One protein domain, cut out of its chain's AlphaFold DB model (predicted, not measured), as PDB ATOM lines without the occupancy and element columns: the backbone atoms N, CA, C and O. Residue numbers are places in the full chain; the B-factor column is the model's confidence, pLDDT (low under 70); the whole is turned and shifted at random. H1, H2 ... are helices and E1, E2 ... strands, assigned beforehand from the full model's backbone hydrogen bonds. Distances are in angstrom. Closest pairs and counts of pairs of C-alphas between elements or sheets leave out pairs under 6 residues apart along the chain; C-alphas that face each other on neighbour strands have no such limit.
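What this domain is: This is residues 2 to 51 and 64 to 102 of the 517 residues of an uncharacterized protein of Marininema mesophilum (UniProt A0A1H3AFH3). Little here is regular structure: a small three-stranded sheet has H1 over one face and H2 beyond the end of E2, while unnamed residues 71 to 102 loop out, with 75 to 81 sticking out, and return to pair briefly with E3. Of 89 printed residues, 33 are in named elements, E1 H1 E2 H2 E3; the class is mixed, and so is the sheet E1 E2 E3. It is compact, radius of gyration of the C-alphas 14.0 A, spanning 47 by 30 by 25 A.

How they stand to each other: E1, residues 10 to 13, is parallel to E2, residues 33 to 38; N 12 and O 34 are 2.8 A apart. H1, residues 17 to 28, is on the sheet, making two layers, helix over sheet, at a height of 8.5 A; its closest C-alphas to E2 are Ala 27 and Thr 33, 5.8 A. E1, H1, E2 form a strand-helix-strand unit, parallel neighbours joined through a helix, with a right-handed crossover. H2, residues 43 to 47, is only just not on the sheet, with 4 pairs of C-alphas within 10 A. E3, residues 65 to 70, is antiparallel to E2; N 35 and O 68 are 2.8 A apart. Every O i to N i+4 pair is within hydrogen-bond range in H1 and H2.

Where its parts are: E1 begins at C-alpha 10 (-44.561, -45.722, 6.973) and E3 ends at C-alpha 70 (-36.702, -48.645, 12.329). E1, H1, E2, H2 and E3 measure 9.9, 16.4, 16.1, 6.5 and 15.7 A.

The domain as a whole: The farthest C-alphas, Thr 50 and Asp 78, are 47.1 A apart. Residues 52 to 63 are cut out, leaving 10.7 A between C-alphas 51 and 64. The links printed whole are tight. Confidence is under 70 in 39 residues, among them 89 to 102.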
ATOM      1  N   ALA A   2     -31.339 -33.460   8.258       47.28
ATOM      2  CA  ALA A   2     -32.794 -33.370   8.389       47.28
ATOM      3  C   ALA A   2     -33.448 -34.304   7.364       47.28
ATOM      4  O   ALA A   2     -33.420 -34.006   6.172       47.28
ATOM      5  N   HIS A   3     -33.990 -35.426   7.833       58.94
ATOM      6  CA  HIS A   3     -34.776 -36.333   7.001       58.94
ATOM      7  C   HIS A   3     -36.072 -35.654   6.564       58.94
ATOM      8  O   HIS A   3     -36.720 -34.975   7.369       58.94
ATOM      9  N   SER A   4     -36.434 -35.795   5.290       65.00
ATOM     10  CA  SER A   4     -37.694 -35.253   4.785       65.00
ATOM     11  C   SER A   4     -38.856 -36.181   5.152       65.00
ATOM     12  O   SER A   4     -38.666 -37.357   5.450       65.00
ATOM     13  N   GLY A   5     -40.089 -35.671   5.104       65.06
ATOM     14  CA  GLY A   5     -41.276 -36.515   5.288       65.06
ATOM     15  C   GLY A   5     -41.457 -37.578   4.193       65.06
ATOM     16  O   GLY A   5     -42.247 -38.491   4.385       65.06
ATOM     17  N   ALA A   6     -40.730 -37.468   3.075       71.38
ATOM     18  CA  ALA A   6     -40.723 -38.435   1.979       71.38
ATOM     19  C   ALA A   6     -39.617 -39.506   2.112       71.38
ATOM     20  O   ALA A   6     -39.489 -40.350   1.232       71.38
ATOM     21  N   ASP A   7     -38.829 -39.484   3.195       85.69
ATOM     22  CA  ASP A   7     -37.782 -40.481   3.478       85.69
ATOM     23  C   ASP A   7     -38.354 -41.773   4.114       85.69
ATOM     24  O   ASP A   7     -37.588 -42.683   4.429       85.69
ATOM     25  N   TYR A   8     -39.672 -41.833   4.359       88.81
ATOM     26  CA  TYR A   8     -40.342 -42.886   5.127       88.81
ATOM     27  C   TYR A   8     -41.562 -43.456   4.388       88.81
ATOM     28  O   TYR A   8     -42.521 -42.736   4.113       88.81
ATOM     29  N   ASP A   9     -41.564 -44.767   4.154       92.06
ATOM     30  CA  ASP A   9     -42.695 -45.530   3.606       92.06
ATOM     31  C   ASP A   9     -43.856 -45.671   4.604       92.06
ATOM     32  O   ASP A   9     -45.004 -45.895   4.214       92.06
ATOM     33  N   MET A  10     -43.564 -45.607   5.909       90.25
ATOM     34  CA  MET A  10     -44.561 -45.722   6.973       90.25
ATOM     35  C   MET A  10     -44.189 -44.891   8.204       90.25
ATOM     36  O   MET A  10     -43.048 -44.904   8.664       90.25
ATOM     37  N   ILE A  11     -45.187 -44.230   8.795       92.56
ATOM     38  CA  ILE A  11     -45.076 -43.573  10.102       92.56
ATOM     39  C   ILE A  11     -46.066 -44.241  11.061       92.56
ATOM     40  O   ILE A  11     -47.273 -44.217  10.831       92.56
ATOM     41  N   VAL A  12     -45.558 -44.833  12.140       93.12
ATOM     42  CA  VAL A  12     -46.356 -45.456  13.205       93.12
ATOM     43  C   VAL A  12     -46.364 -44.519  14.407       93.12
ATOM     44  O   VAL A  12     -45.312 -44.210  14.954       93.12
ATOM     45  N   ILE A  13     -47.542 -44.072  14.844       93.56
ATOM     46  CA  ILE A  13     -47.687 -43.195  16.015       93.56
ATOM     47  C   ILE A  13     -48.299 -44.014  17.151       93.56
ATOM     48  O   ILE A  13     -49.465 -44.395  17.076       93.56
ATOM     49  N   SER A  14     -47.511 -44.345  18.177       92.25
ATOM     50  CA  SER A  14     -47.970 -45.221  19.261       92.25
ATOM     51  C   SER A  14     -47.092 -45.145  20.510       92.25
ATOM     52  O   SER A  14     -45.868 -45.071  20.427       92.25
ATOM     53  N   THR A  15     -47.727 -45.236  21.676       91.00
ATOM     54  CA  THR A  15     -47.088 -45.500  22.976       91.00
ATOM     55  C   THR A  15     -46.878 -46.983  23.262       91.00
ATOM     56  O   THR A  15     -46.154 -47.331  24.196       91.00
ATOM     57  N   ASP A  16     -47.532 -47.858  22.500       92.81
ATOM     58  CA  ASP A  16     -47.877 -49.193  22.969       92.81
ATOM     59  C   ASP A  16     -46.959 -50.272  22.369       92.81
ATOM     60  O   ASP A  16     -46.508 -50.156  21.223       92.81
ATOM     61  N   PRO A  17     -46.740 -51.402  23.072       92.38
ATOM     62  CA  PRO A  17     -45.982 -52.534  22.530       92.38
ATOM     63  C   PRO A  17     -46.556 -53.112  21.224       92.38
ATOM     64  O   PRO A  17     -45.843 -53.805  20.499       92.38
ATOM     65  N   SER A  18     -47.830 -52.848  20.913       93.69
ATOM     66  CA  SER A  18     -48.465 -53.147  19.623       93.69
ATOM     67  C   SER A  18     -47.879 -52.304  18.486       93.69
ATOM     68  O   SER A  18     -47.488 -52.866  17.466       93.69
ATOM     69  N   GLY A  19     -47.727 -50.989  18.672       92.56
ATOM     70  CA  GLY A  19     -47.098 -50.101  17.692       92.56
ATOM     71  C   GLY A  19     -45.617 -50.410  17.477       92.56
ATOM     72  O   GLY A  19     -45.152 -50.437  16.340       92.56
ATOM     73  N   VAL A  20     -44.886 -50.760  18.543       91.81
ATOM     74  CA  VAL A  20     -43.485 -51.218  18.434       91.81
ATOM     75  C   VAL A  20     -43.375 -52.517  17.620       91.81
ATOM     76  O   VAL A  20     -42.423 -52.685  16.857       91.81
ATOM     77  N   LYS A  21     -44.344 -53.437  17.745       93.44
ATOM     78  CA  LYS A  21     -44.420 -54.644  16.902       93.44
ATOM     79  C   LYS A  21     -44.744 -54.292  15.450       93.44
ATOM     80  O   LYS A  21     -44.000 -54.714  14.573       93.44
ATOM     81  N   ALA A  22     -45.775 -53.479  15.212       94.88
ATOM     82  CA  ALA A  22     -46.189 -53.060  13.874       94.88
ATOM     83  C   ALA A  22     -45.063 -52.335  13.115       94.88
ATOM     84  O   ALA A  22     -44.806 -52.645  11.956       94.88
ATOM     85  N   ALA A  23     -44.317 -51.446  13.782       94.25
ATOM     86  CA  ALA A  23     -43.177 -50.760  13.176       94.25
ATOM     87  C   ALA A  23     -42.037 -51.723  12.790       94.25
ATOM     88  O   ALA A  23     -41.421 -51.574  11.736       94.25
ATOM     89  N   LYS A  24     -41.778 -52.755  13.608       93.31
ATOM     90  CA  LYS A  24     -40.797 -53.810  13.290       93.31
ATOM     91  C   LYS A  24     -41.286 -54.764  12.203       93.31
ATOM     92  O   LYS A  24     -40.475 -55.283  11.447       93.31
ATOM     93  N   GLU A  25     -42.588 -54.999  12.103       93.75
ATOM     94  CA  GLU A  25     -43.195 -55.805  11.040       93.75
ATOM     95  C   GLU A  25     -43.172 -55.072   9.691       93.75
ATOM     96  O   GLU A  25     -42.776 -55.656   8.684       93.75
ATOM     97  N   ALA A  26     -43.453 -53.766   9.684       93.50
ATOM     98  CA  ALA A  26     -43.276 -52.907   8.517       93.50
ATOM     99  C   ALA A  26     -41.810 -52.874   8.046       93.50
ATOM    100  O   ALA A  26     -41.550 -53.141   6.872       93.50
ATOM    101  N   ALA A  27     -40.850 -52.676   8.956       92.81
ATOM    102  CA  ALA A  27     -39.424 -52.748   8.632       92.81
ATOM    103  C   ALA A  27     -39.008 -54.119   8.062       92.81
ATOM    104  O   ALA A  27     -38.318 -54.179   7.047       92.81
ATOM    105  N   ARG A  28     -39.503 -55.233   8.622       92.31
ATOM    106  CA  ARG A  28     -39.302 -56.588   8.059       92.31
ATOM    107  C   ARG A  28     -39.926 -56.782   6.674       92.31
ATOM    108  O   ARG A  28     -39.463 -57.638   5.930       92.31
ATOM    109  N   SER A  29     -40.951 -56.005   6.318       93.81
ATOM    110  CA  SER A  29     -41.524 -55.980   4.963       93.81
ATOM    111  C   SER A  29     -40.725 -55.121   3.966       93.81
ATOM    112  O   SER A  29     -41.191 -54.897   2.851       93.81
ATOM    113  N   GLY A  30     -39.540 -54.633   4.357       92.44
ATOM    114  CA  GLY A  30     -38.658 -53.808   3.525       92.44
ATOM    115  C   GLY A  30     -38.983 -52.312   3.538       92.44
ATOM    116  O   GLY A  30     -38.439 -51.573   2.726       92.44
ATOM    117  N   LYS A  31     -39.875 -51.853   4.429       93.25
ATOM    118  CA  LYS A  31     -40.360 -50.463   4.469       93.25
ATOM    119  C   LYS A  31     -39.571 -49.607   5.451       93.25
ATOM    120  O   LYS A  31     -39.464 -49.942   6.633       93.25
ATOM    121  N   THR A  32     -39.105 -48.449   5.004       90.25
ATOM    122  CA  THR A  32     -38.500 -47.426   5.869       90.25
ATOM    123  C   THR A  32     -39.543 -46.898   6.858       90.25
ATOM    124  O   THR A  32     -40.516 -46.248   6.477       90.25
ATOM    125  N   THR A  33     -39.383 -47.226   8.146       92.00
ATOM    126  CA  THR A  33     -40.451 -47.025   9.136       92.00
ATOM    127  C   THR A  33     -40.021 -46.098  10.271       92.00
ATOM    128  O   THR A  33     -39.057 -46.369  10.988       92.00
ATOM    129  N   LEU A  34     -40.771 -45.015  10.475       93.00
ATOM    130  CA  LEU A  34     -40.594 -44.079  11.585       93.00
ATOM    131  C   LEU A  34     -41.608 -44.379  12.695       93.00
ATOM    132  O   LEU A  34     -42.812 -44.254  12.485       93.00
ATOM    133  N   LEU A  35     -41.137 -44.731  13.891       93.50
ATOM    134  CA  LEU A  35     -41.973 -44.828  15.088       93.50
ATOM    135  C   LEU A  35     -41.924 -43.499  15.857       93.50
ATOM    136  O   LEU A  35     -40.851 -43.052  16.260       93.50
ATOM    137  N   LEU A  36     -43.087 -42.894  16.093       92.88
ATOM    138  CA  LEU A  36     -43.263 -41.704  16.924       92.88
ATOM    139  C   LEU A  36     -43.968 -42.083  18.229       92.88
ATOM    140  O   LEU A  36     -45.140 -42.469  18.231       92.88
ATOM    141  N   GLN A  37     -43.255 -41.936  19.343       91.94
ATOM    142  CA  GLN A  37     -43.753 -42.214  20.683       91.94
ATOM    143  C   GLN A  37     -44.107 -40.892  21.377       91.94
ATOM    144  O   GLN A  37     -43.245 -40.064  21.679       91.94
ATOM    145  N   LEU A  38     -45.410 -40.669  21.578       87.50
ATOM    146  CA  LEU A  38     -45.963 -39.449  22.171       87.50
ATOM    147  C   LEU A  38     -46.214 -39.663  23.666       87.50
ATOM    148  O   LEU A  38     -47.099 -40.431  24.037       87.50
ATOM    149  N   HIS A  39     -45.486 -38.973  24.544       84.56
ATOM    150  CA  HIS A  39     -45.757 -39.086  25.981       84.56
ATOM    151  C   HIS A  39     -47.077 -38.380  26.365       84.56
ATOM    152  O   HIS A  39     -47.472 -37.421  25.699       84.56
ATOM    153  N   PRO A  40     -47.756 -38.766  27.466       72.12
ATOM    154  CA  PRO A  40     -49.066 -38.203  27.831       72.12
ATOM    155  C   PRO A  40     -49.126 -36.675  28.026       72.12
ATOM    156  O   PRO A  40     -50.202 -36.094  27.922       72.12
ATOM    157  N   GLY A  41     -47.996 -36.000  28.277       67.44
ATOM    158  CA  GLY A  41     -47.922 -34.530  28.315       67.44
ATOM    159  C   GLY A  41     -47.747 -33.857  26.943       67.44
ATOM    160  O   GLY A  41     -47.946 -32.651  26.815       67.44
ATOM    161  N   ALA A  42     -47.379 -34.616  25.910       66.06
ATOM    162  CA  ALA A  42     -46.981 -34.103  24.603       66.06
ATOM    163  C   ALA A  42     -48.159 -33.757  23.696       66.06
ATOM    164  O   ALA A  42     -48.094 -32.783  22.951       66.06
ATOM    165  N   VAL A  43     -49.250 -34.525  23.779       58.25
ATOM    166  CA  VAL A  43     -50.440 -34.369  22.924       58.25
ATOM    167  C   VAL A  43     -51.007 -32.945  23.024       58.25
ATOM    168  O   VAL A  43     -51.299 -32.315  22.008       58.25
ATOM    169  N   ALA A  44     -51.038 -32.379  24.236       53.09
ATOM    170  CA  ALA A  44     -51.427 -30.989  24.476       53.09
ATOM    171  C   ALA A  44     -50.505 -29.961  23.780       53.09
ATOM    172  O   ALA A  44     -50.972 -28.906  23.355       53.09
ATOM    173  N   SER A  45     -49.215 -30.271  23.614       51.75
ATOM    174  CA  SER A  45     -48.247 -29.428  22.895       51.75
ATOM    175  C   SER A  45     -48.239 -29.645  21.375       51.75
ATOM    176  O   SER A  45     -47.638 -28.838  20.671       51.75
ATOM    177  N   VAL A  46     -48.874 -30.704  20.859       53.50
ATOM    178  CA  VAL A  46     -49.079 -30.900  19.412       53.50
ATOM    179  C   VAL A  46     -50.317 -30.133  18.941       53.50
ATOM    180  O   VAL A  46     -50.284 -29.503  17.888       53.50
ATOM    181  N   MET A  47     -51.393 -30.118  19.738       49.81
ATOM    182  CA  MET A  47     -52.605 -29.346  19.416       49.81
ATOM    183  C   MET A  47     -52.408 -27.829  19.575       49.81
ATOM    184  O   MET A  47     -52.993 -27.044  18.831       49.81
ATOM    185  N   CYS A  48     -51.560 -27.404  20.516       41.78
ATOM    186  CA  CYS A  48     -51.179 -26.005  20.697       41.78
ATOM    187  C   CYS A  48     -49.896 -25.695  19.911       41.78
ATOM    188  O   CYS A  48     -48.796 -25.834  20.437       41.78
ATOM    189  N   SER A  49     -50.031 -25.203  18.676       39.44
ATOM    190  CA  SER A  49     -48.909 -24.871  17.771       39.44
ATOM    191  C   SER A  49     -47.971 -23.743  18.248       39.44
ATOM    192  O   SER A  49     -47.010 -23.392  17.564       39.44
ATOM    193  N   THR A  50     -48.204 -23.195  19.442       45.34
ATOM    194  CA  THR A  50     -47.237 -22.402  20.204       45.34
ATOM    195  C   THR A  50     -46.553 -23.288  21.255       45.34
ATOM    196  O   THR A  50     -47.173 -23.554  22.291       45.34
ATOM    197  N   PRO A  51     -45.284 -23.712  21.075       48.16
ATOM    198  CA  PRO A  51     -44.540 -24.338  22.164       48.16
ATOM    199  C   PRO A  51     -44.433 -23.335  23.317       48.16
ATOM    200  O   PRO A  51     -43.951 -22.219  23.125       48.16
ATOM    201  N   GLY A  64     -41.385 -34.719  25.010       71.00
ATOM    202  CA  GLY A  64     -42.671 -34.645  24.330       71.00
ATOM    203  C   GLY A  64     -42.799 -35.797  23.334       71.00
ATOM    204  O   GLY A  64     -43.634 -36.686  23.487       71.00
ATOM    205  N   VAL A  65     -41.930 -35.786  22.324       79.38
ATOM    206  CA  VAL A  65     -41.930 -36.766  21.235       79.38
ATOM    207  C   VAL A  65     -40.566 -37.434  21.165       79.38
ATOM    208  O   VAL A  65     -39.565 -36.769  20.892       79.38
ATOM    209  N   GLU A  66     -40.541 -38.746  21.378       85.50
ATOM    210  CA  GLU A  66     -39.401 -39.584  21.019       85.50
ATOM    211  C   GLU A  66     -39.633 -40.147  19.611       85.50
ATOM    212  O   GLU A  66     -40.731 -40.597  19.275       85.50
ATOM    213  N   ALA A  67     -38.608 -40.078  18.765       86.94
ATOM    214  CA  ALA A  67     -38.656 -40.552  17.388       86.94
ATOM    215  C   ALA A  67     -37.604 -41.648  17.196       86.94
ATOM    216  O   ALA A  67     -36.425 -41.443  17.495       86.94
ATOM    217  N   PHE A  68     -38.027 -42.800  16.682       87.31
ATOM    218  CA  PHE A  68     -37.160 -43.944  16.421       87.31
ATOM    219  C   PHE A  68     -37.256 -44.344  14.954       87.31
ATOM    220  O   PHE A  68     -38.346 -44.637  14.460       87.31
ATOM    221  N   ILE A  69     -36.121 -44.392  14.262       88.50
ATOM    222  CA  ILE A  69     -36.064 -44.925  12.902       88.50
ATOM    223  C   ILE A  69     -35.837 -46.432  13.016       88.50
ATOM    224  O   ILE A  69     -34.837 -46.895  13.572       88.50
ATOM    225  N   VAL A  70     -36.792 -47.197  12.494       87.31
ATOM    226  CA  VAL A  70     -36.702 -48.645  12.329       87.31
ATOM    227  C   VAL A  70     -36.365 -48.889  10.862       87.31
ATOM    228  O   VAL A  70     -37.227 -48.826   9.984       87.31
ATOM    229  N   GLN A  71     -35.076 -49.081  10.589       85.75
ATOM    230  CA  GLN A  71     -34.609 -49.415   9.245       85.75
ATOM    231  C   GLN A  71     -34.955 -50.881   8.931       85.75
ATOM    232  O   GLN A  71     -34.990 -51.700   9.855       85.75
ATOM    233  N   PRO A  72     -35.216 -51.232   7.660       82.31
ATOM    234  CA  PRO A  72     -35.169 -52.626   7.246       82.31
ATOM    235  C   PRO A  72     -33.749 -53.164   7.483       82.31
ATOM    236  O   PRO A  72     -32.773 -52.617   6.969       82.31
ATOM    237  N   ASP A  73     -33.625 -54.227   8.278       78.94
ATOM    238  CA  ASP A  73     -32.368 -54.961   8.419       78.94
ATOM    239  C   ASP A  73     -32.126 -55.761   7.121       78.94
ATOM    240  O   ASP A  73     -32.493 -56.932   7.029       78.94
ATOM    241  N   ASP A  74     -31.485 -55.149   6.116       57.88
ATOM    242  CA  ASP A  74     -31.110 -55.791   4.834       57.88
ATOM    243  C   ASP A  74     -30.180 -57.021   4.999       57.88
ATOM    244  O   ASP A  74     -29.835 -57.707   4.031       57.88
ATOM    245  N   ILE A  75     -29.732 -57.307   6.226       57.09
ATOM    246  CA  ILE A  75     -28.700 -58.290   6.547       57.09
ATOM    247  C   ILE A  75     -29.278 -59.428   7.400       57.09
ATOM    248  O   ILE A  75     -29.195 -59.426   8.622       57.09
ATOM    249  N   GLN A  76     -29.743 -60.457   6.688       48.94
ATOM    250  CA  GLN A  76     -29.760 -61.866   7.108       48.94
ATOM    251  C   GLN A  76     -30.636 -62.235   8.327       48.94
ATOM    252  O   GLN A  76     -30.229 -62.188   9.485       48.94
ATOM    253  N   VAL A  77     -31.842 -62.715   8.000       57.91
ATOM    254  CA  VAL A  77     -32.346 -64.076   8.299       57.91
ATOM    255  C   VAL A  77     -31.711 -64.807   9.511       57.91
ATOM    256  O   VAL A  77     -30.501 -64.973   9.601       57.91
ATOM    257  N   ASP A  78     -32.581 -65.343  10.378       51.34
ATOM    258  CA  ASP A  78     -32.339 -66.233  11.539       51.34
ATOM    259  C   ASP A  78     -31.961 -65.621  12.907       51.34
ATOM    260  O   ASP A  78     -32.154 -66.289  13.927       51.34
ATOM    261  N   CYS A  79     -31.554 -64.349  13.023       48.72
ATOM    262  CA  CYS A  79     -31.326 -63.732  14.347       48.72
ATOM    263  C   CYS A  79     -32.582 -63.022  14.907       48.72
ATOM    264  O   CYS A  79     -32.756 -61.811  14.793       48.72
ATOM    265  N   ILE A  80     -33.475 -63.790  15.541       55.72
ATOM    266  CA  ILE A  80     -34.836 -63.373  15.961       55.72
ATOM    267  C   ILE A  80     -34.876 -62.171  16.943       55.72
ATOM    268  O   ILE A  80     -35.903 -61.496  17.061       55.72
ATOM    269  N   THR A  81     -33.795 -61.909  17.682       55.59
ATOM    270  CA  THR A  81     -33.884 -61.299  19.020       55.59
ATOM    271  C   THR A  81     -33.944 -59.765  19.069       55.59
ATOM    272  O   THR A  81     -34.573 -59.231  19.984       55.59
ATOM    273  N   SER A  82     -33.323 -59.026  18.137       60.91
ATOM    274  CA  SER A  82     -33.298 -57.550  18.217       60.91
ATOM    275  C   SER A  82     -32.977 -56.816  16.905       60.91
ATOM    276  O   SER A  82     -31.817 -56.507  16.641       60.91
ATOM    277  N   THR A  83     -34.012 -56.406  16.165       68.12
ATOM    278  CA  THR A  83     -33.918 -55.276  15.216       68.12
ATOM    279  C   THR A  83     -33.505 -54.011  15.982       68.12
ATOM    280  O   THR A  83     -34.210 -53.654  16.946       68.12
ATOM    281  N   PRO A  84     -32.396 -53.345  15.614       72.25
ATOM    282  CA  PRO A  84     -31.920 -52.143  16.283       72.25
ATOM    283  C   PRO A  84     -32.861 -50.966  16.004       72.25
ATOM    284  O   PRO A  84     -33.268 -50.719  14.874       72.25
ATOM    285  N   MET A  85     -33.204 -50.214  17.048       76.25
ATOM    286  CA  MET A  85     -33.983 -48.980  16.926       76.25
ATOM    287  C   MET A  85     -33.046 -47.806  17.179       76.25
ATOM    288  O   MET A  85     -32.549 -47.651  18.295       76.25
ATOM    289  N   SER A  86     -32.780 -46.995  16.156       81.00
ATOM    290  CA  SER A  86     -31.981 -45.782  16.323       81.00
ATOM    291  C   SER A  86     -32.887 -44.637  16.767       81.00
ATOM    292  O   SER A  86     -33.911 -44.355  16.146       81.00
ATOM    293  N   SER A  87     -32.528 -43.978  17.870       79.81
ATOM    294  CA  SER A  87     -33.176 -42.724  18.255       79.81
ATOM    295  C   SER A  87     -32.759 -41.641  17.261       79.81
ATOM    296  O   SER A  87     -31.565 -41.409  17.059       79.81
ATOM    297  N   ALA A  88     -33.731 -41.004  16.612       71.56
ATOM    298  CA  ALA A  88     -33.477 -39.869  15.743       71.56
ATOM    299  C   ALA A  88     -33.294 -38.612  16.600       71.56
ATOM    300  O   ALA A  88     -34.161 -38.278  17.406       71.56
ATOM    301  N   GLU A  89     -32.186 -37.889  16.412       67.50
ATOM    302  CA  GLU A  89     -31.946 -36.640  17.136       67.50
ATOM    303  C   GLU A  89     -32.990 -35.572  16.766       67.50
ATOM    304  O   GLU A  89     -32.855 -34.848  15.778       67.50
ATOM    305  N   THR A  90     -34.001 -35.396  17.616       59.97
ATOM    306  CA  THR A  90     -35.009 -34.322  17.539       59.97
ATOM    307  C   THR A  90     -34.454 -32.950  17.969       59.97
ATOM    308  O   THR A  90     -35.191 -32.070  18.407       59.97
ATOM    309  N   SER A  91     -33.136 -32.750  17.839       54.44
ATOM    310  CA  SER A  91     -32.400 -31.534  18.223       54.44
ATOM    311  C   SER A  91     -32.681 -30.342  17.299       54.44
ATOM    312  O   SER A  91     -32.552 -29.187  17.705       54.44
ATOM    313  N   SER A  92     -33.111 -30.615  16.068       48.19
ATOM    314  CA  SER A  92     -33.730 -29.644  15.164       48.19
ATOM    315  C   SER A  92     -35.227 -29.509  15.480       48.19
ATOM    316  O   SER A  92     -35.889 -30.499  15.786       48.19
ATOM    317  N   HIS A  93     -35.776 -28.291  15.386       52.00
ATOM    318  CA  HIS A  93     -37.179 -27.976  15.699       52.00
ATOM    319  C   HIS A  93     -38.171 -28.575  14.679       52.00
ATOM    320  O   HIS A  93     -38.790 -27.866  13.883       52.00
ATOM    321  N   HIS A  94     -38.335 -29.896  14.705       48.66
ATOM    322  CA  HIS A  94     -39.236 -30.644  13.837       48.66
ATOM    323  C   HIS A  94     -40.690 -30.538  14.315       48.66
ATOM    324  O   HIS A  94     -41.190 -31.380  15.057       48.66
ATOM    325  N   SER A  95     -41.396 -29.504  13.853       51.53
ATOM    326  CA  SER A  95     -42.855 -29.427  13.953       51.53
ATOM    327  C   SER A  95     -43.498 -30.480  13.037       51.53
ATOM    328  O   SER A  95     -43.703 -30.231  11.846       51.53
ATOM    329  N   VAL A  96     -43.794 -31.662  13.579       48.00
ATOM    330  CA  VAL A  96     -44.522 -32.720  12.864       48.00
ATOM    331  C   VAL A  96     -46.001 -32.334  12.779       48.00
ATOM    332  O   VAL A  96     -46.761 -32.512  13.729       48.00
ATOM    333  N   TYR A  97     -46.414 -31.790  11.635       47.84
ATOM    334  CA  TYR A  97     -47.821 -31.514  11.346       47.84
ATOM    335  C   TYR A  97     -48.532 -32.815  10.963       47.84
ATOM    336  O   TYR A  97     -48.495 -33.234   9.807       47.84
ATOM    337  N   ILE A  98     -49.179 -33.456  11.939       50.62
ATOM    338  CA  ILE A  98     -50.017 -34.639  11.706       50.62
ATOM    339  C   ILE A  98     -51.311 -34.182  11.018       50.62
ATOM    340  O   ILE A  98     -52.292 -33.826  11.670       50.62
ATOM    341  N   LEU A  99     -51.305 -34.174   9.686       42.25
ATOM    342  CA  LEU A  99     -52.515 -34.016   8.888       42.25
ATOM    343  C   LEU A  99     -53.308 -35.325   8.949       42.25
ATOM    344  O   LEU A  99     -52.998 -36.277   8.240       42.25
ATOM    345  N   GLN A 100     -54.323 -35.373   9.811       38.94
ATOM    346  CA  GLN A 100     -55.291 -36.467   9.819       38.94
ATOM    347  C   GLN A 100     -56.175 -36.370   8.570       38.94
ATOM    348  O   GLN A 100     -57.206 -35.701   8.577       38.94
ATOM    349  N   SER A 101     -55.772 -37.045   7.495       36.78
ATOM    350  CA  SER A 101     -56.699 -37.415   6.431       36.78
ATOM    351  C   SER A 101     -57.732 -38.378   7.012       36.78
ATOM    352  O   SER A 101     -57.374 -39.471   7.455       36.78
ATOM    353  N   SER A 102     -59.006 -37.990   7.000       35.84
ATOM    354  CA  SER A 102     -60.099 -38.952   7.086       35.84
ATOM    355  C   SER A 102     -60.019 -39.829   5.842       35.84
ATOM    356  O   SER A 102     -60.379 -39.398   4.749       35.84
TER     357      SER A 102